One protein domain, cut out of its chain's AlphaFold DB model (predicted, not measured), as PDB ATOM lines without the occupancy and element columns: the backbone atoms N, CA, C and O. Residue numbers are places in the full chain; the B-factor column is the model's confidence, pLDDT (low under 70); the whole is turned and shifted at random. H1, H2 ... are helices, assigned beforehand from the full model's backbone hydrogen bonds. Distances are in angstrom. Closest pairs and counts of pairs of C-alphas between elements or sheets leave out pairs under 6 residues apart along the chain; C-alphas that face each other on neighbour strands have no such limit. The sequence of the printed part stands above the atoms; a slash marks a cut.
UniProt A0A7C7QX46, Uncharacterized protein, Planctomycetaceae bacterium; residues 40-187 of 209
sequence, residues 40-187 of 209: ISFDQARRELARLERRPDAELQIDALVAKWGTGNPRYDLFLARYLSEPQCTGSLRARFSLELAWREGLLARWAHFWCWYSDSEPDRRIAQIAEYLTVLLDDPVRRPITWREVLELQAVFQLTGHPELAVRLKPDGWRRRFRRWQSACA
ATOM      1  N   ILE A  40     200.438 122.487 176.888       88.06
ATOM      2  CA  ILE A  40     200.144 121.665 178.070       88.06
ATOM      3  C   ILE A  40     198.675 121.219 178.051       88.06
ATOM      4  O   ILE A  40     198.357 120.130 178.521       88.06
ATOM      5  N   SER A  41     197.798 122.034 177.458       93.31
ATOM      6  CA  SER A  41     196.366 121.773 177.325       93.31
ATOM      7  C   SER A  41     195.868 121.994 175.903       93.31
ATOM      8  O   SER A  41     196.476 122.729 175.108       93.31
ATOM      9  N   PHE A  42     194.712 121.405 175.596       94.00
ATOM     10  CA  PHE A  42     194.059 121.636 174.310       94.00
ATOM     11  C   PHE A  42     193.652 123.101 174.130       94.00
ATOM     12  O   PHE A  42     193.778 123.637 173.034       94.00
ATOM     13  N   ASP A  43     193.247 123.788 175.196       93.94
ATOM     14  CA  ASP A  43     192.898 125.210 175.130       93.94
ATOM     15  C   ASP A  43     194.057 126.094 174.680       93.94
ATOM     16  O   ASP A  43     193.868 127.033 173.900       93.94
ATOM     17  N   GLN A  44     195.266 125.794 175.155       93.00
ATOM     18  CA  GLN A  44     196.465 126.489 174.714       93.00
ATOM     19  C   GLN A  44     196.741 126.197 173.236       93.00
ATOM     20  O   GLN A  44     196.918 127.135 172.458       93.00
ATOM     21  N   ALA A  45     196.708 124.923 172.832       93.75
ATOM     22  CA  ALA A  45     196.912 124.525 171.440       93.75
ATOM     23  C   ALA A  45     195.876 125.159 170.494       93.75
ATOM     24  O   ALA A  45     196.230 125.672 169.435       93.75
ATOM     25  N   ARG A  46     194.606 125.198 170.906       94.62
ATOM     26  CA  ARG A  46     193.491 125.817 170.179       94.62
ATOM     27  C   ARG A  46     193.732 127.302 169.925       94.62
ATOM     28  O   ARG A  46     193.535 127.762 168.804       94.62
ATOM     29  N   ARG A  47     194.159 128.058 170.946       93.00
ATOM     30  CA  ARG A  47     194.484 129.488 170.787       93.00
ATOM     31  C   ARG A  47     195.635 129.695 169.810       93.00
ATOM     32  O   ARG A  47     195.570 130.608 168.990       93.00
ATOM     33  N   GLU A  48     196.655 128.843 169.871       92.12
ATOM     34  CA  GLU A  48     197.788 128.916 168.951       92.12
ATOM     35  C   GLU A  48     197.390 128.603 167.507       92.12
ATOM     36  O   GLU A  48     197.712 129.377 166.607       92.12
ATOM     37  N   LEU A  49     196.619 127.538 167.279       93.19
ATOM     38  CA  LEU A  49     196.116 127.175 165.951       93.19
ATOM     39  C   LEU A  49     195.233 128.284 165.359       93.19
ATOM     40  O   LEU A  49     195.478 128.729 164.238       93.19
ATOM     41  N   ALA A  50     194.293 128.818 166.142       92.81
ATOM     42  CA  ALA A  50     193.439 129.926 165.711       92.81
ATOM     43  C   ALA A  50     194.237 131.205 165.403       92.81
ATOM     44  O   ALA A  50     193.896 131.956 164.487       92.81
ATOM     45  N   ARG A  51     195.313 131.471 166.156       90.31
ATOM     46  CA  ARG A  51     196.217 132.598 165.898       90.31
ATOM     47  C   ARG A  51     196.959 132.428 164.574       90.31
ATOM     48  O   ARG A  51     197.142 133.419 163.871       90.31
ATOM     49  N   LEU A  52     197.387 131.210 164.239       88.38
ATOM     50  CA  LEU A  52     198.113 130.915 162.997       88.38
ATOM     51  C   LEU A  52     197.229 131.095 161.758       88.38
ATOM     52  O   LEU A  52     197.681 131.692 160.784       88.38
ATOM     53  N   GLU A  53     195.964 130.675 161.819       87.19
ATOM     54  CA  GLU A  53     195.009 130.826 160.708       87.19
ATOM     55  C   GLU A  53     194.671 132.292 160.374       87.19
ATOM     56  O   GLU A  53     194.203 132.576 159.276       87.19
ATOM     57  N   ARG A  54     194.908 133.235 161.297       87.88
ATOM     58  CA  ARG A  54     194.611 134.670 161.113       87.88
ATOM     59  C   ARG A  54     195.799 135.496 160.617       87.88
ATOM     60  O   ARG A  54     195.671 136.710 160.469       87.88
ATOM     61  N   ARG A  55     196.971 134.886 160.421       85.75
ATOM     62  CA  ARG A  55     198.164 135.620 159.983       85.75
ATOM     63  C   ARG A  55     198.124 135.930 158.482       85.75
ATOM     64  O   ARG A  55     197.526 135.171 157.727       85.75
ATOM     65  N   PRO A  56     198.828 136.981 158.021       82.25
ATOM     66  CA  PRO A  56     198.964 137.266 156.590       82.25
ATOM     67  C   PRO A  56     199.574 136.107 155.783       82.25
ATOM     68  O   PRO A  56     199.289 135.968 154.602       82.25
ATOM     69  N   ASP A  57     200.396 135.264 156.419       82.94
ATOM     70  CA  ASP A  57     201.044 134.087 155.832       82.94
ATOM     71  C   ASP A  57     200.328 132.760 156.165       82.94
ATOM     72  O   ASP A  57     200.955 131.698 156.141       82.94
ATOM     73  N   ALA A  58     199.026 132.805 156.484       84.31
ATOM     74  CA  ALA A  58     198.256 131.658 156.977       84.31
ATOM     75  C   ALA A  58     198.372 130.405 156.094       84.31
ATOM     76  O   ALA A  58     198.532 129.314 156.631       84.31
ATOM     77  N   GLU A  59     198.354 130.532 154.763       86.44
ATOM     78  CA  GLU A  59     198.453 129.379 153.853       86.44
ATOM     79  C   GLU A  59     199.756 128.589 154.049       86.44
ATOM     80  O   GLU A  59     199.735 127.370 154.223       86.44
ATOM     81  N   LEU A  60     200.894 129.287 154.131       82.88
ATOM     82  CA  LEU A  60     202.203 128.659 154.338       82.88
ATOM     83  C   LEU A  60     202.320 128.001 155.719       82.88
ATOM     84  O   LEU A  60     203.039 127.008 155.876       82.88
ATOM     85  N   GLN A  61     201.650 128.563 156.727       84.75
ATOM     86  CA  GLN A  61     201.610 127.992 158.073       84.75
ATOM     87  C   GLN A  61     200.704 126.761 158.119       84.75
ATOM     88  O   GLN A  61     201.101 125.744 158.684       84.75
ATOM     89  N   ILE A  62     199.536 126.813 157.473       90.69
ATOM     90  CA  ILE A  62     198.616 125.680 157.324       90.69
ATOM     91  C   ILE A  62     199.331 124.506 156.650       90.69
ATOM     92  O   ILE A  62     199.280 123.388 157.164       90.69
ATOM     93  N   ASP A  63     200.065 124.757 155.564       88.50
ATOM     94  CA  ASP A  63     200.849 123.725 154.880       88.50
ATOM     95  C   ASP A  63     201.843 123.038 155.815       88.50
ATOM     96  O   ASP A  63     201.932 121.811 155.846       88.50
ATOM     97  N   ALA A  64     202.581 123.823 156.603       86.94
ATOM     98  CA  ALA A  64     203.547 123.284 157.549       86.94
ATOM     99  C   ALA A  64     202.886 122.515 158.697       86.94
ATOM    100  O   ALA A  64     203.395 121.465 159.092       86.94
ATOM    101  N   LEU A  65     201.764 123.020 159.220       90.94
ATOM    102  CA  LEU A  65     201.018 122.368 160.291       90.94
ATOM    103  C   LEU A  65     200.528 120.990 159.843       90.94
ATOM    104  O   LEU A  65     200.787 119.981 160.504       90.94
ATOM    105  N   VAL A  66     199.861 120.926 158.694       93.31
ATOM    106  CA  VAL A  66     199.318 119.665 158.191       93.31
ATOM    107  C   VAL A  66     200.443 118.699 157.807       93.31
ATOM    108  O   VAL A  66     200.374 117.519 158.153       93.31
ATOM    109  N   ALA A  67     201.523 119.181 157.181       90.31
ATOM    110  CA  ALA A  67     202.665 118.337 156.818       90.31
ATOM    111  C   ALA A  67     203.328 117.658 158.033       90.31
ATOM    112  O   ALA A  67     203.952 116.607 157.891       90.31
ATOM    113  N   LYS A  68     203.192 118.232 159.236       91.38
ATOM    114  CA  LYS A  68     203.707 117.643 160.481       91.38
ATOM    115  C   LYS A  68     202.807 116.581 161.096       91.38
ATOM    116  O   LYS A  68     203.293 115.805 161.920       91.38
ATOM    117  N   TRP A  69     201.548 116.496 160.690       93.81
ATOM    118  CA  TRP A  69     200.646 115.492 161.230       93.81
ATOM    119  C   TRP A  69     201.119 114.074 160.875       93.81
ATOM    120  O   TRP A  69     201.527 113.814 159.736       93.81
ATOM    121  N   GLY A  70     201.131 113.169 161.854       91.56
ATOM    122  CA  GLY A  70     201.602 111.791 161.683       91.56
ATOM    123  C   GLY A  70     203.123 111.653 161.545       91.56
ATOM    124  O   GLY A  70     203.588 110.652 161.012       91.56
ATOM    125  N   THR A  71     203.911 112.650 161.972       89.25
ATOM    126  CA  THR A  71     205.394 112.600 161.927       89.25
ATOM    127  C   THR A  71     206.048 112.197 163.256       89.25
ATOM    128  O   THR A  71     207.258 112.344 163.409       89.25
ATOM    129  N   GLY A  72     205.268 111.670 164.209       82.94
ATOM    130  CA  GLY A  72     205.787 111.073 165.449       82.94
ATOM    131  C   GLY A  72     205.647 111.923 166.716       82.94
ATOM    132  O   GLY A  72     206.288 111.616 167.716       82.94
ATOM    133  N   ASN A  73     204.818 112.973 166.715       90.56
ATOM    134  CA  ASN A  73     204.414 113.671 167.942       90.56
ATOM    135  C   ASN A  73     202.912 113.438 168.206       90.56
ATOM    136  O   ASN A  73     202.084 114.198 167.694       90.56
ATOM    137  N   PRO A  74     202.540 112.427 169.018       92.00
ATOM    138  CA  PRO A  74     201.138 112.089 169.264       92.00
ATOM    139  C   PRO A  74     200.336 113.242 169.876       92.00
ATOM    140  O   PRO A  74     199.173 113.426 169.533       92.00
ATOM    141  N   ARG A  75     200.946 114.052 170.755       92.62
ATOM    142  CA  ARG A  75     200.278 115.198 171.399       92.62
ATOM    143  C   ARG A  75     199.910 116.275 170.389       92.62
ATOM    144  O   ARG A  75     198.774 116.741 170.381       92.62
ATOM    145  N   TYR A  76     200.860 116.630 169.528       93.69
ATOM    146  CA  TYR A  76     200.605 117.533 168.410       93.69
ATOM    147  C   TYR A  76     199.476 116.999 167.521       93.69
ATOM    148  O   TYR A  76     198.529 117.725 167.217       93.69
ATOM    149  N   ASP A  77     199.554 115.717 167.155       95.56
ATOM    150  CA  ASP A  77     198.570 115.077 166.287       95.56
ATOM    151  C   ASP A  77     197.165 115.086 166.894       95.56
ATOM    152  O   ASP A  77     196.201 115.376 166.185       95.56
ATOM    153  N   LEU A  78     197.058 114.820 168.199       95.69
ATOM    154  CA  LEU A  78     195.804 114.870 168.946       95.69
ATOM    155  C   LEU A  78     195.211 116.279 168.931       95.69
ATOM    156  O   LEU A  78     194.028 116.445 168.639       95.69
ATOM    157  N   PHE A  79     196.008 117.302 169.242       95.69
ATOM    158  CA  PHE A  79     195.510 118.676 169.281       95.69
ATOM    159  C   PHE A  79     195.079 119.181 167.910       95.69
ATOM    160  O   PHE A  79     194.020 119.802 167.806       95.69
ATOM    161  N   LEU A  80     195.844 118.884 166.858       96.69
ATOM    162  CA  LEU A  80     195.450 119.252 165.503       96.69
ATOM    163  C   LEU A  80     194.163 118.525 165.088       96.69
ATOM    164  O   LEU A  80     193.246 119.164 164.574       96.69
ATOM    165  N   ALA A  81     194.058 117.222 165.360       97.19
ATOM    166  CA  ALA A  81     192.875 116.433 165.025       97.19
ATOM    167  C   ALA A  81     191.618 116.907 165.775       97.19
ATOM    168  O   ALA A  81     190.568 117.083 165.158       97.19
ATOM    169  N   ARG A  82     191.734 117.218 167.075       96.56
ATOM    170  CA  ARG A  82     190.649 117.840 167.854       96.56
ATOM    171  C   ARG A  82     190.247 119.190 167.271       96.56
ATOM    172  O   ARG A  82     189.064 119.437 167.075       96.56
ATOM    173  N   TYR A  83     191.216 120.044 166.941       97.19
ATOM    174  CA  TYR A  83     190.936 121.366 166.383       97.19
ATOM    175  C   TYR A  83     190.222 121.295 165.026       97.19
ATOM    176  O   TYR A  83     189.315 122.082 164.779       97.19
ATOM    177  N   LEU A  84     190.546 120.322 164.170       97.00
ATOM    178  CA  LEU A  84     189.847 120.109 162.893       97.00
ATOM    179  C   LEU A  84     188.350 119.797 163.072       97.00
ATOM    180  O   LEU A  84     187.542 120.158 162.208       97.00
ATOM    181  N   SER A  85     187.973 119.178 164.193       94.31
ATOM    182  CA  SER A  85     186.580 118.880 164.553       94.31
ATOM    183  C   SER A  85     185.826 120.088 165.128       94.31
ATOM    184  O   SER A  85     184.594 120.111 165.105       94.31
ATOM    185  N   GLU A  86     186.534 121.114 165.604       94.56
ATOM    186  CA  GLU A  86     185.944 122.298 166.235       94.56
ATOM    187  C   GLU A  86     185.264 123.233 165.223       94.56
ATOM    188  O   GLU A  86     185.826 123.463 164.151       94.56
ATOM    189  N   PRO A  87     184.128 123.876 165.554       91.94
ATOM    190  CA  PRO A  87     183.453 124.820 164.661       91.94
ATOM    191  C   PRO A  87     184.337 125.986 164.198       91.94
ATOM    192  O   PRO A  87     184.274 126.356 163.028       91.94
ATOM    193  N   GLN A  88     185.196 126.519 165.079       91.81
ATOM    194  CA  GLN A  88     186.065 127.663 164.765       91.81
ATOM    195  C   GLN A  88     187.181 127.381 163.744       91.81
ATOM    196  O   GLN A  88     187.750 128.335 163.217       91.81
ATOM    197  N   CYS A  89     187.507 126.116 163.458       94.69
ATOM    198  CA  CYS A  89     188.524 125.789 162.459       94.69
ATOM    199  C   CYS A  89     188.068 126.236 161.067       94.69
ATOM    200  O   CYS A  89     186.923 125.994 160.656       94.69
ATOM    201  N   THR A  90     188.973 126.851 160.303       94.62
ATOM    202  CA  THR A  90     188.632 127.365 158.974       94.62
ATOM    203  C   THR A  90     188.417 126.238 157.963       94.62
ATOM    204  O   THR A  90     188.852 125.093 158.135       94.62
ATOM    205  N   GLY A  91     187.734 126.560 156.861       95.00
ATOM    206  CA  GLY A  91     187.616 125.653 155.720       95.00
ATOM    207  C   GLY A  91     188.969 125.348 155.075       95.00
ATOM    208  O   GLY A  91     189.198 124.207 154.688       95.00
ATOM    209  N   SER A  92     189.878 126.326 155.015       94.31
ATOM    210  CA  SER A  92     191.190 126.193 154.370       94.31
ATOM    211  C   SER A  92     192.091 125.173 155.068       94.31
ATOM    212  O   SER A  92     192.687 124.331 154.396       94.31
ATOM    213  N   LEU A  93     192.136 125.176 156.407       96.19
ATOM    214  CA  LEU A  93     192.904 124.182 157.162       96.19
ATOM    215  C   LEU A  93     192.351 122.764 156.951       96.19
ATOM    216  O   LEU A  93     193.110 121.848 156.633       96.19
ATOM    217  N   ARG A  94     191.024 122.585 157.035       97.69
ATOM    218  CA  ARG A  94     190.387 121.282 156.768       97.69
ATOM    219  C   ARG A  94     190.597 120.815 155.326       97.69
ATOM    220  O   ARG A  94     190.842 119.633 155.106       97.69
ATOM    221  N   ALA A  95     190.544 121.730 154.359       96.94
ATOM    222  CA  ALA A  95     190.802 121.438 152.951       96.94
ATOM    223  C   ALA A  95     192.225 120.917 152.738       96.94
ATOM    224  O   ALA A  95     192.423 119.886 152.089       96.94
ATOM    225  N   ARG A  96     193.219 121.603 153.317       96.25
ATOM    226  CA  ARG A  96     194.616 121.181 153.208       96.25
ATOM    227  C   ARG A  96     194.865 119.855 153.920       96.25
ATOM    228  O   ARG A  96     195.542 118.997 153.358       96.25
ATOM    229  N   PHE A  97     194.266 119.660 155.097       97.25
ATOM    230  CA  PHE A  97     194.311 118.392 155.825       97.25
ATOM    231  C   PHE A  97     193.732 117.235 155.011       97.25
ATOM    232  O   PHE A  97     194.416 116.238 154.792       97.25
ATOM    233  N   SER A  98     192.522 117.403 154.470       97.19
ATOM    234  CA  SER A  98     191.862 116.415 153.606       97.19
ATOM    235  C   SER A  98     192.713 116.026 152.392       97.19
ATOM    236  O   SER A  98     192.737 114.860 151.991       97.19
ATOM    237  N   LEU A  99     193.442 116.990 151.814       95.00
ATOM    238  CA  LEU A  99     194.352 116.734 150.703       95.00
ATOM    239  C   LEU A  99     195.539 115.864 151.133       95.00
ATOM    240  O   LEU A  99     195.872 114.921 150.423       95.00
ATOM    241  N   GLU A 100     196.156 116.141 152.280       94.69
ATOM    242  CA  GLU A 100     197.291 115.359 152.798       94.69
ATOM    243  C   GLU A 100     196.908 113.910 153.131       94.69
ATOM    244  O   GLU A 100     197.693 113.001 152.853       94.69
ATOM    245  N   LEU A 101     195.673 113.666 153.597       95.75
ATOM    246  CA  LEU A 101     195.148 112.303 153.790       95.75
ATOM    247  C   LEU A 101     195.152 111.468 152.500       95.75
ATOM    248  O   LEU A 101     195.194 110.243 152.567       95.75
ATOM    249  N   ALA A 102     195.084 112.112 151.332       90.69
ATOM    250  CA  ALA A 102     195.051 111.434 150.040       90.69
ATOM    251  C   ALA A 102     196.442 111.108 149.473       90.69
ATOM    252  O   ALA A 102     196.528 110.297 148.553       90.69
ATOM    253  N   TRP A 103     197.504 111.755 149.965       88.38
ATOM    254  CA  TRP A 103     198.861 111.632 149.413       88.38
ATOM    255  C   TRP A 103     199.795 110.781 150.261       88.38
ATOM    256  O   TRP A 103     200.735 110.196 149.729       88.38
ATOM    257  N   ARG A 104     199.578 110.744 151.577       92.62
ATOM    258  CA  ARG A 104     200.471 110.058 152.509       92.62
ATOM    259  C   ARG A 104     199.808 108.789 153.022       92.62
ATOM    260  O   ARG A 104     198.706 108.824 153.568       92.62
ATOM    261  N   GLU A 105     200.504 107.673 152.863       90.00
ATOM    262  CA  GLU A 105     200.032 106.366 153.312       90.00
ATOM    263  C   GLU A 105     199.779 106.345 154.828       90.00
ATOM    264  O   GLU A 105     200.463 107.010 155.609       90.00
ATOM    265  N   GLY A 106     198.745 105.615 155.253       93.00
ATOM    266  CA  GLY A 106     198.376 105.441 156.664       93.00
ATOM    267  C   GLY A 106     197.697 106.645 157.333       93.00
ATOM    268  O   GLY A 106     197.016 106.471 158.346       93.00
ATOM    269  N   LEU A 107     197.796 107.851 156.766       95.94
ATOM    270  CA  LEU A 107     197.192 109.057 157.335       95.94
ATOM    271  C   LEU A 107     195.665 108.995 157.392       95.94
ATOM    272  O   LEU A 107     195.073 109.333 158.413       95.94
ATOM    273  N   LEU A 108     195.014 108.523 156.328       97.19
ATOM    274  CA  LEU A 108     193.560 108.367 156.322       97.19
ATOM    275  C   LEU A 108     193.085 107.390 157.413       97.19
ATOM    276  O   LEU A 108     192.132 107.686 158.132       97.19
ATOM    277  N   ALA A 109     193.786 106.267 157.592       97.00
ATOM    278  CA  ALA A 109     193.500 105.298 158.649       97.00
ATOM    279  C   ALA A 109     193.699 105.901 160.049       97.00
ATOM    280  O   ALA A 109     192.853 105.724 160.922       97.00
ATOM    281  N   ARG A 110     194.768 106.682 160.252       97.25
ATOM    282  CA  ARG A 110     195.015 107.413 161.505       97.25
ATOM    283  C   ARG A 110     193.914 108.437 161.804       97.25
ATOM    284  O   ARG A 110     193.528 108.590 162.958       97.25
ATOM    285  N   TRP A 111     193.395 109.116 160.779       97.81
ATOM    286  CA  TRP A 111     192.299 110.079 160.926       97.81
ATOM    287  C   TRP A 111     191.006 109.363 161.310       97.81
ATOM    288  O   TRP A 111     190.350 109.758 162.268       97.81
ATOM    289  N   ALA A 112     190.683 108.274 160.614       97.62
ATOM    290  CA  ALA A 112     189.528 107.441 160.915       97.62
ATOM    291  C   ALA A 112     189.584 106.845 162.331       97.62
ATOM    292  O   ALA A 112     188.571 106.836 163.027       97.62
ATOM    293  N   HIS A 113     190.768 106.415 162.786       97.75
ATOM    294  CA  HIS A 113     191.000 105.964 164.163       97.75
ATOM    295  C   HIS A 113     190.656 107.062 165.169       97.75
ATOM    296  O   HIS A 113     189.855 106.836 166.076       97.75
ATOM    297  N   PHE A 114     191.233 108.256 164.995       97.75
ATOM    298  CA  PHE A 114     190.956 109.391 165.876       97.75
ATOM    299  C   PHE A 114     189.472 109.760 165.868       97.75
ATOM    300  O   PHE A 114     188.881 109.939 166.928       97.75
ATOM    301  N   TRP A 115     188.864 109.849 164.686       97.62
ATOM    302  CA  TRP A 115     187.453 110.186 164.525       97.62
ATOM    303  C   TRP A 115     186.545 109.189 165.257       97.62
ATOM    304  O   TRP A 115     185.606 109.594 165.939       97.62
ATOM    305  N   CYS A 116     186.869 107.898 165.169       96.88
ATOM    306  CA  CYS A 116     186.152 106.822 165.845       96.88
ATOM    307  C   CYS A 116     186.233 106.961 167.375       96.88
ATOM    308  O   CYS A 116     185.216 106.881 168.063       96.88
ATOM    309  N   TRP A 117     187.430 107.242 167.902       97.06
ATOM    310  CA  TRP A 117     187.637 107.509 169.328       97.06
ATOM    311  C   TRP A 117     186.918 108.782 169.802       97.06
ATOM    312  O   TRP A 117     186.308 108.780 170.868       97.06
ATOM    313  N   TYR A 118     186.976 109.856 169.010       95.50
ATOM    314  CA  TYR A 118     186.467 111.183 169.373       95.50
ATOM    315  C   TYR A 118     184.942 111.314 169.265       95.50
ATOM    316  O   TYR A 118     184.381 112.291 169.748       95.50
ATOM    317  N   SER A 119     184.255 110.381 168.601       91.00
ATOM    318  CA  SER A 119     182.812 110.490 168.393       91.00
ATOM    319  C   SER A 119     182.017 110.322 169.695       91.00
ATOM    320  O   SER A 119     182.153 109.314 170.392       91.00
ATOM    321  N   ASP A 120     181.110 111.270 169.955       88.12
ATOM    322  CA  ASP A 120     180.220 111.295 171.130       88.12
ATOM    323  C   ASP A 120     179.249 110.101 171.208       88.12
ATOM    324  O   ASP A 120     178.673 109.815 172.255       88.12
ATOM    325  N   SER A 121     179.047 109.385 170.100       91.44
ATOM    326  CA  SER A 121     178.195 108.195 170.015       91.44
ATOM    327  C   SER A 121     178.971 107.000 169.482       91.44
ATOM    328  O   SER A 121     180.024 107.175 168.872       91.44
ATOM    329  N   GLU A 122     178.429 105.793 169.663       93.81
ATOM    330  CA  GLU A 122     179.002 104.589 169.052       93.81
ATOM    331  C   GLU A 122     179.272 104.796 167.547       93.81
ATOM    332  O   GLU A 122     178.412 105.367 166.860       93.81
ATOM    333  N   PRO A 123     180.432 104.349 167.026       94.38
ATOM    334  CA  PRO A 123     180.854 104.630 165.652       94.38
ATOM    335  C   PRO A 123     179.809 104.236 164.605       94.38
ATOM    336  O   PRO A 123     179.494 105.033 163.721       94.38
ATOM    337  N   ASP A 124     179.191 103.062 164.756       94.06
ATOM    338  CA  ASP A 124     178.137 102.568 163.861       94.06
ATOM    339  C   ASP A 124     176.939 103.520 163.810       94.06
ATOM    340  O   ASP A 124     176.427 103.861 162.740       94.06
ATOM    341  N   ARG A 125     176.512 104.004 164.984       94.38
ATOM    342  CA  ARG A 125     175.401 104.950 165.105       94.38
ATOM    343  C   ARG A 125     175.760 106.283 164.462       94.38
ATOM    344  O   ARG A 125     174.923 106.866 163.773       94.38
ATOM    345  N   ARG A 126     176.993 106.760 164.651       95.38
ATOM    346  CA  ARG A 126     177.458 108.007 164.032       95.38
ATOM    347  C   ARG A 126     177.508 107.896 162.508       95.38
ATOM    348  O   ARG A 126     177.092 108.826 161.820       95.38
ATOM    349  N   ILE A 127     177.983 106.769 161.981       95.38
ATOM    350  CA  ILE A 127     178.013 106.503 160.536       95.38
ATOM    351  C   ILE A 127     176.594 106.484 159.970       95.38
ATOM    352  O   ILE A 127     176.347 107.124 158.948       95.38
ATOM    353  N   ALA A 128     175.653 105.823 160.650       93.81
ATOM    354  CA  ALA A 128     174.250 105.810 160.248       93.81
ATOM    355  C   ALA A 128     173.651 107.228 160.203       93.81
ATOM    356  O   ALA A 128     173.028 107.589 159.210       93.81
ATOM    357  N   GLN A 129     173.914 108.063 161.215       95.06
ATOM    358  CA  GLN A 129     173.461 109.463 161.245       95.06
ATOM    359  C   GLN A 129     174.032 110.294 160.090       95.06
ATOM    360  O   GLN A 129     173.310 111.070 159.467       95.06
ATOM    361  N   ILE A 130     175.327 110.142 159.790       95.06
ATOM    362  CA  ILE A 130     175.954 110.828 158.653       95.06
ATOM    363  C   ILE A 130     175.332 110.351 157.342       95.06
ATOM    364  O   ILE A 130     175.034 111.171 156.476       95.06
ATOM    365  N   ALA A 131     175.111 109.046 157.190       94.31
ATOM    366  CA  ALA A 131     174.500 108.484 155.994       94.31
ATOM    367  C   ALA A 131     173.059 108.983 155.800       94.31
ATOM    368  O   ALA A 131     172.695 109.362 154.687       94.31
ATOM    369  N   GLU A 132     172.261 109.037 156.864       94.56
ATOM    370  CA  GLU A 132     170.902 109.585 156.845       94.56
ATOM    371  C   GLU A 132     170.914 111.063 156.439       94.56
ATOM    372  O   GLU A 132     170.267 111.450 155.465       94.56
ATOM    373  N   TYR A 133     171.742 111.872 157.102       95.06
ATOM    374  CA  TYR A 133     171.915 113.287 156.784       95.06
ATOM    375  C   TYR A 133     172.328 113.527 155.324       95.06
ATOM    376  O   TYR A 133     171.740 114.356 154.626       95.06
ATOM    377  N   LEU A 134     173.328 112.788 154.836       94.88
ATOM    378  CA  LEU A 134     173.802 112.906 153.459       94.88
ATOM    379  C   LEU A 134     172.780 112.385 152.443       94.88
ATOM    380  O   LEU A 134     172.761 112.876 151.317       94.88
ATOM    381  N   THR A 135     171.919 111.438 152.820       94.38
ATOM    382  CA  THR A 135     170.803 110.981 151.976       94.38
ATOM    383  C   THR A 135     169.771 112.090 151.815       94.38
ATOM    384  O   THR A 135     169.445 112.445 150.688       94.38
ATOM    385  N   VAL A 136     169.361 112.736 152.912       93.94
ATOM    386  CA  VAL A 136     168.475 113.913 152.847       93.94
ATOM    387  C   VAL A 136     169.092 115.013 151.975       93.94
ATOM    388  O   VAL A 136     168.416 115.616 151.145       93.94
ATOM    389  N   LEU A 137     170.403 115.244 152.099       93.38
ATOM    390  CA  LEU A 137     171.109 116.252 151.306       93.38
ATOM    391  C   LEU A 137     171.292 115.869 149.823       93.38
ATOM    392  O   LEU A 137     171.502 116.745 148.977       93.38
ATOM    393  N   LEU A 138     171.261 114.577 149.479       90.94
ATOM    394  CA  LEU A 138     171.299 114.126 148.084       90.94
ATOM    395  C   LEU A 138     170.029 114.523 147.329       90.94
ATOM    396  O   LEU A 138     170.132 114.837 146.138       90.94
ATOM    397  N   ASP A 139     168.893 114.506 148.023       89.00
ATOM    398  CA  ASP A 139     167.563 114.784 147.477       89.00
ATOM    399  C   ASP A 139     167.204 116.282 147.520       89.00
ATOM    400  O   ASP A 139     166.191 116.701 146.962       89.00
ATOM    401  N   ASP A 140     168.068 117.111 148.118       87.88
ATOM    402  CA  ASP A 140     167.903 118.563 148.187       87.88
ATOM    403  C   ASP A 140     167.930 119.207 146.776       87.88
ATOM    404  O   ASP A 140     168.946 119.109 146.062       87.88
ATOM    405  N   PRO A 141     166.863 119.924 146.364       76.06
ATOM    406  CA  PRO A 141     166.782 120.575 145.056       76.06
ATOM    407  C   PRO A 141     167.835 121.674 144.853       76.06
ATOM    408  O   PRO A 141     168.264 121.901 143.718       76.06
ATOM    409  N   VAL A 142     168.298 122.326 145.925       83.19
ATOM    410  CA  VAL A 142     169.311 123.398 145.875       83.19
ATOM    411  C   VAL A 142     170.707 122.829 145.600       83.19
ATOM    412  O   VAL A 142     171.600 123.542 145.139       83.19
ATOM    413  N   ARG A 143     170.912 121.525 145.840       81.38
ATOM    414  CA  ARG A 143     172.172 120.807 145.594       81.38
ATOM    415  C   ARG A 143     173.406 121.515 146.168       81.38
ATOM    416  O   ARG A 143     174.477 121.505 145.549       81.38
ATOM    417  N   ARG A 144     173.323 122.035 147.395       90.31
ATOM    418  CA  ARG A 144     174.475 122.697 148.029       90.31
ATOM    419  C   ARG A 144     175.691 121.762 148.187       90.31
ATOM    420  O   ARG A 144     175.517 120.549 148.343       90.31
ATOM    421  N   PRO A 145     176.926 122.278 148.143       93.38
ATOM    422  CA  PRO A 145     178.102 121.496 148.510       93.38
ATOM    423  C   PRO A 145     178.105 121.154 150.007       93.38
ATOM    424  O   PRO A 145     177.484 121.844 150.825       93.38
ATOM    425  N   ILE A 146     178.827 120.090 150.363       96.00
ATOM    426  CA  ILE A 146     179.148 119.806 151.766       96.00
ATOM    427  C   ILE A 146     180.353 120.641 152.209       96.00
ATOM    428  O   ILE A 146     181.248 120.944 151.429       96.00
ATOM    429  N   THR A 147     180.392 121.021 153.474       96.38
ATOM    430  CA  THR A 147     181.524 121.706 154.098       96.38
ATOM    431  C   THR A 147     182.757 120.803 154.156       96.38
ATOM    432  O   THR A 147     182.669 119.576 154.129       96.38
ATOM    433  N   TRP A 148     183.937 121.396 154.332       97.44
ATOM    434  CA  TRP A 148     185.156 120.612 154.541       97.44
ATOM    435  C   TRP A 148     185.145 119.776 155.827       97.44
ATOM    436  O   TRP A 148     185.836 118.767 155.885       97.44
ATOM    437  N   ARG A 149     184.347 120.147 156.840       97.19
ATOM    438  CA  ARG A 149     184.139 119.301 158.027       97.19
ATOM    439  C   ARG A 149     183.427 118.004 157.645       97.19
ATOM    440  O   ARG A 149     183.917 116.928 157.955       97.19
ATOM    441  N   GLU A 150     182.330 118.123 156.906       97.31
ATOM    442  CA  GLU A 150     181.549 116.983 156.411       97.31
ATOM    443  C   GLU A 150     182.362 116.113 155.439       97.31
ATOM    444  O   GLU A 150     182.221 114.895 155.435       97.31
ATOM    445  N   VAL A 151     183.266 116.711 154.651       98.00
ATOM    446  CA  VAL A 151     184.229 115.951 153.834       98.00
ATOM    447  C   VAL A 151     185.117 115.067 154.710       98.00
ATOM    448  O   VAL A 151     185.261 113.888 154.403       98.00
ATOM    449  N   LEU A 152     185.699 115.603 155.788       98.06
ATOM    450  CA  LEU A 152     186.562 114.826 156.685       98.06
ATOM    451  C   LEU A 152     185.794 113.697 157.389       98.06
ATOM    452  O   LEU A 152     186.327 112.593 157.521       98.06
ATOM    453  N   GLU A 153     184.548 113.950 157.797       97.25
ATOM    454  CA  GLU A 153     183.661 112.916 158.345       97.25
ATOM    455  C   GLU A 153     183.399 111.814 157.309       97.25
ATOM    456  O   GLU A 153     183.593 110.634 157.594       97.25
ATOM    457  N   LEU A 154     183.052 112.183 156.073       97.75
ATOM    458  CA  LEU A 154     182.790 111.226 154.999       97.75
ATOM    459  C   LEU A 154     184.041 110.418 154.607       97.75
ATOM    460  O   LEU A 154     183.942 109.229 154.307       97.75
ATOM    461  N   GLN A 155     185.232 111.022 154.649       98.06
ATOM    462  CA  GLN A 155     186.495 110.300 154.447       98.06
ATOM    463  C   GLN A 155     186.741 109.257 155.548       98.06
ATOM    464  O   GLN A 155     187.179 108.150 155.234       98.06
ATOM    465  N   ALA A 156     186.430 109.575 156.812       97.75
ATOM    466  CA  ALA A 156     186.512 108.613 157.911       97.75
ATOM    467  C   ALA A 156     185.514 107.461 157.720       97.75
ATOM    468  O   ALA A 156     185.914 106.304 157.822       97.75
ATOM    469  N   VAL A 157     184.259 107.761 157.356       97.19
ATOM    470  CA  VAL A 157     183.238 106.743 157.037       97.19
ATOM    471  C   VAL A 157     183.759 105.782 155.970       97.19
ATOM    472  O   VAL A 157     183.805 104.579 156.203       97.19
ATOM    473  N   PHE A 158     184.223 106.307 154.833       97.31
ATOM    474  CA  PHE A 158     184.750 105.491 153.739       97.31
ATOM    475  C   PHE A 158     185.908 104.591 154.177       97.31
ATOM    476  O   PHE A 158     185.923 103.413 153.828       97.31
ATOM    477  N   GLN A 159     186.846 105.111 154.968       97.50
ATOM    478  CA  GLN A 159     187.955 104.321 155.499       97.50
ATOM    479  C   GLN A 159     187.480 103.201 156.433       97.50
ATOM    480  O   GLN A 159     187.960 102.074 156.319       97.50
ATOM    481  N   LEU A 160     186.555 103.496 157.349       96.31
ATOM    482  CA  LEU A 160     186.076 102.537 158.350       96.31
ATOM    483  C   LEU A 160     185.207 101.435 157.740       96.31
ATOM    484  O   LEU A 160     185.232 100.302 158.209       96.31
ATOM    485  N   THR A 161     184.474 101.742 156.672       95.88
ATOM    486  CA  THR A 161     183.625 100.769 155.972       95.88
ATOM    487  C   THR A 161     184.355 100.008 154.863       95.88
ATOM    488  O   THR A 161     183.705  99.342 154.067       95.88
ATOM    489  N   GLY A 162     185.683 100.131 154.754       94.94
ATOM    490  CA  GLY A 162     186.479  99.374 153.777       94.94
ATOM    491  C   GLY A 162     186.475  99.923 152.345       94.94
ATOM    492  O   GLY A 162     186.798  99.190 151.418       94.94
ATOM    493  N   HIS A 163     186.154 101.207 152.159       96.00
ATOM    494  CA  HIS A 163     186.117 101.893 150.858       96.00
ATOM    495  C   HIS A 163     187.050 103.125 150.774       96.00
ATOM    496  O   HIS A 163     186.620 104.206 150.345       96.00
ATOM    497  N   PRO A 164     188.329 103.031 151.191       95.94
ATOM    498  CA  PRO A 164     189.241 104.179 151.249       95.94
ATOM    499  C   PRO A 164     189.490 104.848 149.888       95.94
ATOM    500  O   PRO A 164     189.764 106.049 149.822       95.94
ATOM    501  N   GLU A 165     189.328 104.124 148.781       95.81
ATOM    502  CA  GLU A 165     189.434 104.656 147.420       95.81
ATOM    503  C   GLU A 165     188.424 105.782 147.145       95.81
ATOM    504  O   GLU A 165     188.686 106.692 146.353       95.81
ATOM    505  N   LEU A 166     187.281 105.773 147.840       96.69
ATOM    506  CA  LEU A 166     186.263 106.815 147.735       96.69
ATOM    507  C   LEU A 166     186.640 108.085 148.509       96.69
ATOM    508  O   LEU A 166     186.069 109.147 148.249       96.69
ATOM    509  N   ALA A 167     187.628 108.038 149.404       96.19
ATOM    510  CA  ALA A 167     188.102 109.196 150.166       96.19
ATOM    511  C   ALA A 167     189.172 110.017 149.422       96.19
ATOM    512  O   ALA A 167     189.322 111.216 149.671       96.19
ATOM    513  N   VAL A 168     189.889 109.411 148.471       94.06
ATOM    514  CA  VAL A 168     191.065 110.006 147.806       94.06
ATOM    515  C   VAL A 168     190.713 111.301 147.072       94.06
ATOM    516  O   VAL A 168     189.958 111.288 146.098       94.06
ATOM    517  N   ARG A 169     191.268 112.440 147.504       94.00
ATOM    518  CA  ARG A 169     191.017 113.773 146.911       94.00
ATOM    519  C   ARG A 169     189.522 114.132 146.848       94.00
ATOM    520  O   ARG A 169     189.067 114.735 145.872       94.00
ATOM    521  N   LEU A 170     188.744 113.702 147.841       96.00
ATOM    522  CA  LEU A 170     187.343 114.091 147.965       96.00
ATOM    523  C   LEU A 170     187.235 115.616 148.154       96.00
ATOM    524  O   LEU A 170     188.054 116.226 148.833       96.00
ATOM    525  N   LYS A 171     186.238 116.234 147.514       95.69
ATOM    526  CA  LYS A 171     185.976 117.677 147.571       95.69
ATOM    527  C   LYS A 171     184.495 117.955 147.868       95.69
ATOM    528  O   LYS A 171     183.665 117.130 147.469       95.69
ATOM    529  N   PRO A 172     184.176 119.131 148.442       96.56
ATOM    530  CA  PRO A 172     182.820 119.637 148.673       96.56
ATOM    531  C   PRO A 172     181.804 119.445 147.548       96.56
ATOM    532  O   PRO A 172     180.651 119.149 147.832       96.56
ATOM    533  N   ASP A 173     182.209 119.576 146.283       93.88
ATOM    534  CA  ASP A 173     181.286 119.490 145.138       93.88
ATOM    535  C   ASP A 173     181.157 118.063 144.577       93.88
ATOM    536  O   ASP A 173     180.174 117.708 143.928       93.88
ATOM    537  N   GLY A 174     182.159 117.215 144.833       90.50
ATOM    538  CA  GLY A 174     182.308 115.892 144.218       90.50
ATOM    539  C   GLY A 174     181.781 114.725 145.055       90.50
ATOM    540  O   GLY A 174     181.943 113.569 144.654       90.50
ATOM    541  N   TRP A 175     181.189 114.998 146.218       95.38
ATOM    542  CA  TRP A 175     180.816 113.978 147.201       95.38
ATOM    543  C   TRP A 175     179.685 113.059 146.743       95.38
ATOM    544  O   TRP A 175     179.783 111.849 146.929       95.38
ATOM    545  N   ARG A 176     178.657 113.598 146.072       95.38
ATOM    546  CA  ARG A 176     177.416 112.872 145.741       95.38
ATOM    547  C   ARG A 176     177.664 111.553 145.026       95.38
ATOM    548  O   ARG A 176     177.139 110.517 145.411       95.38
ATOM    549  N   ARG A 177     178.495 111.590 143.979       95.00
ATOM    550  CA  ARG A 177     178.819 110.404 143.175       95.00
ATOM    551  C   ARG A 177     179.501 109.330 144.020       95.00
ATOM    552  O   ARG A 177     179.217 108.150 143.847       95.00
ATOM    553  N   ARG A 178     180.405 109.734 144.914       95.94
ATOM    554  CA  ARG A 178     181.148 108.804 145.773       95.94
ATOM    555  C   ARG A 178     180.258 108.232 146.862       95.94
ATOM    556  O   ARG A 178     180.287 107.031 147.083       95.94
ATOM    557  N   PHE A 179     179.422 109.074 147.461       96.38
ATOM    558  CA  PHE A 179     178.460 108.660 148.468       96.38
ATOM    559  C   PHE A 179     177.436 107.663 147.907       96.38
ATOM    560  O   PHE A 179     177.257 106.606 148.496       96.38
ATOM    561  N   ARG A 180     176.873 107.895 146.710       95.44
ATOM    562  CA  ARG A 180     175.999 106.904 146.048       95.44
ATOM    563  C   ARG A 180     176.710 105.579 145.783       95.44
ATOM    564  O   ARG A 180     176.153 104.524 146.051       95.44
ATOM    565  N   ARG A 181     177.954 105.625 145.285       96.06
ATOM    566  CA  ARG A 181     178.755 104.411 145.050       96.06
ATOM    567  C   ARG A 181     178.990 103.629 146.344       96.06
ATOM    568  O   ARG A 181     178.890 102.409 146.333       96.06
ATOM    569  N   TRP A 182     179.269 104.333 147.438       96.19
ATOM    570  CA  TRP A 182     179.390 103.743 148.766       96.19
ATOM    571  C   TRP A 182     178.070 103.127 149.250       96.19
ATOM    572  O   TRP A 182     178.075 101.975 149.670       96.19
ATOM    573  N   GLN A 183     176.939 103.831 149.116       94.31
ATOM    574  CA  GLN A 183     175.617 103.306 149.487       94.31
ATOM    575  C   GLN A 183     175.296 102.009 148.737       94.31
ATOM    576  O   GLN A 183     174.868 101.037 149.352       94.31
ATOM    577  N   SER A 184     175.550 101.969 147.424       93.31
ATOM    578  CA  SER A 184     175.356 100.759 146.621       93.31
ATOM    579  C   SER A 184     176.277  99.613 147.051       93.31
ATOM    580  O   SER A 184     175.843  98.467 147.059       93.31
ATOM    581  N   ALA A 185     177.526  99.904 147.426       91.75
ATOM    582  CA  ALA A 185     178.465  98.891 147.909       91.75
ATOM    583  C   ALA A 185     178.090  98.347 149.302       91.75
ATOM    584  O   ALA A 185     178.337  97.180 149.590       91.75
ATOM    585  N   CYS A 186     177.448  99.166 150.140       87.12
ATOM    586  CA  CYS A 186     177.070  98.818 151.511       87.12
ATOM    587  C   CYS A 186     175.651  98.239 151.651       87.12
ATOM    588  O   CYS A 186     175.221  98.013 152.782       87.12
ATOM    589  N   ALA A 187     174.923  98.013 150.547       73.38
ATOM    590  CA  ALA A 187     173.467  97.802 150.465       73.38
ATOM    591  C   ALA A 187     172.867  96.574 151.204       73.38
ATOM    592  O   ALA A 187     171.752  96.159 150.905       73.38
TER     593      ALA A 187
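This is residues 40 to 187 of the 209 residues of an uncharacterized protein of Planctomycetaceae bacterium (UniProt A0A7C7QX46). Eight short helices make a stack of mostly crossed helices with H7 in the middle, H4 side by side with it and H5 crossing it. H1 and H2 make one end, with H3 between H1 and H5; H6 and H8 make the other end, where H6 only just touches H7 and H8 is close to H7 but not clearly touching it. The printed part has 148 residues with eight named helices, H1 to H8 in chain order, and no named strand; the class is all helix. The whole is compact, with a radius of gyration of the C-alphas of 15.4 A, and spans 44 by 30 by 28 A.

The longest helix is H6, residues 123 to 138, 22.1 A from C-alpha 123 at (180.854, 104.630, 165.652) to C-alpha 138. H7, residues 148 to 160, measures 18.5 A, and H4, residues 91 to 103, measures 19.0 A. H5 is residues 107 to 118, H3 is 74 to 85, and H2 is 58 to 68. H1, residues 42 to 53, begins with C-alpha 42 at (194.059, 121.636, 174.310). H8, residues 175 to 185, ends with C-alpha 185 at (178.465, 98.891, 147.909).

H6 and H7 only just touch, with 3 pairs of C-alphas within 8 A, the closest Ile 127 and Val 157 at 6.3 A; the residues are 127 to 130 of H6 and 153 to 157 of H7. H7 touches H5 about perpendicular at 82 degrees, the closest C-alphas being those of Ala 112 and Ala 156, 4.4 A apart. With residues 148 to 152 alone H7 touches H4 at a shallow tilt of 28 degrees, the same way, closest at Arg 94 and Trp 148, C-alphas 5.7 A apart. H8 is close to H7 but not clearly touching, closest at the C-alphas of Phe 158 and Trp 182, 7.5 A. H4 touches H2, closest at the C-alphas of Val 66 and Phe 97, 5.7 A, at a steep tilt of 37 degrees, only just beyond shallow. H3 touches H1 with residues 79 to 83 alone, closest at the C-alphas of Phe 42 and Phe 79, 6.0 A, at a steep tilt of 67 degrees. H1 and H8 are apart. Every O i to N i+4 pair is within hydrogen-bond range in H1, H2, H3, H5, H6, H7 and H8; in H4 it is 7 of 9.

The C-alphas farthest apart are those of Pro 56 and Ala 187, 47.4 A. The printed part has no cut. The link from H7 to H8, residues 161 to 174, is long. The mean pLDDT of the printed part is 93.3, and no printed residue is under 70.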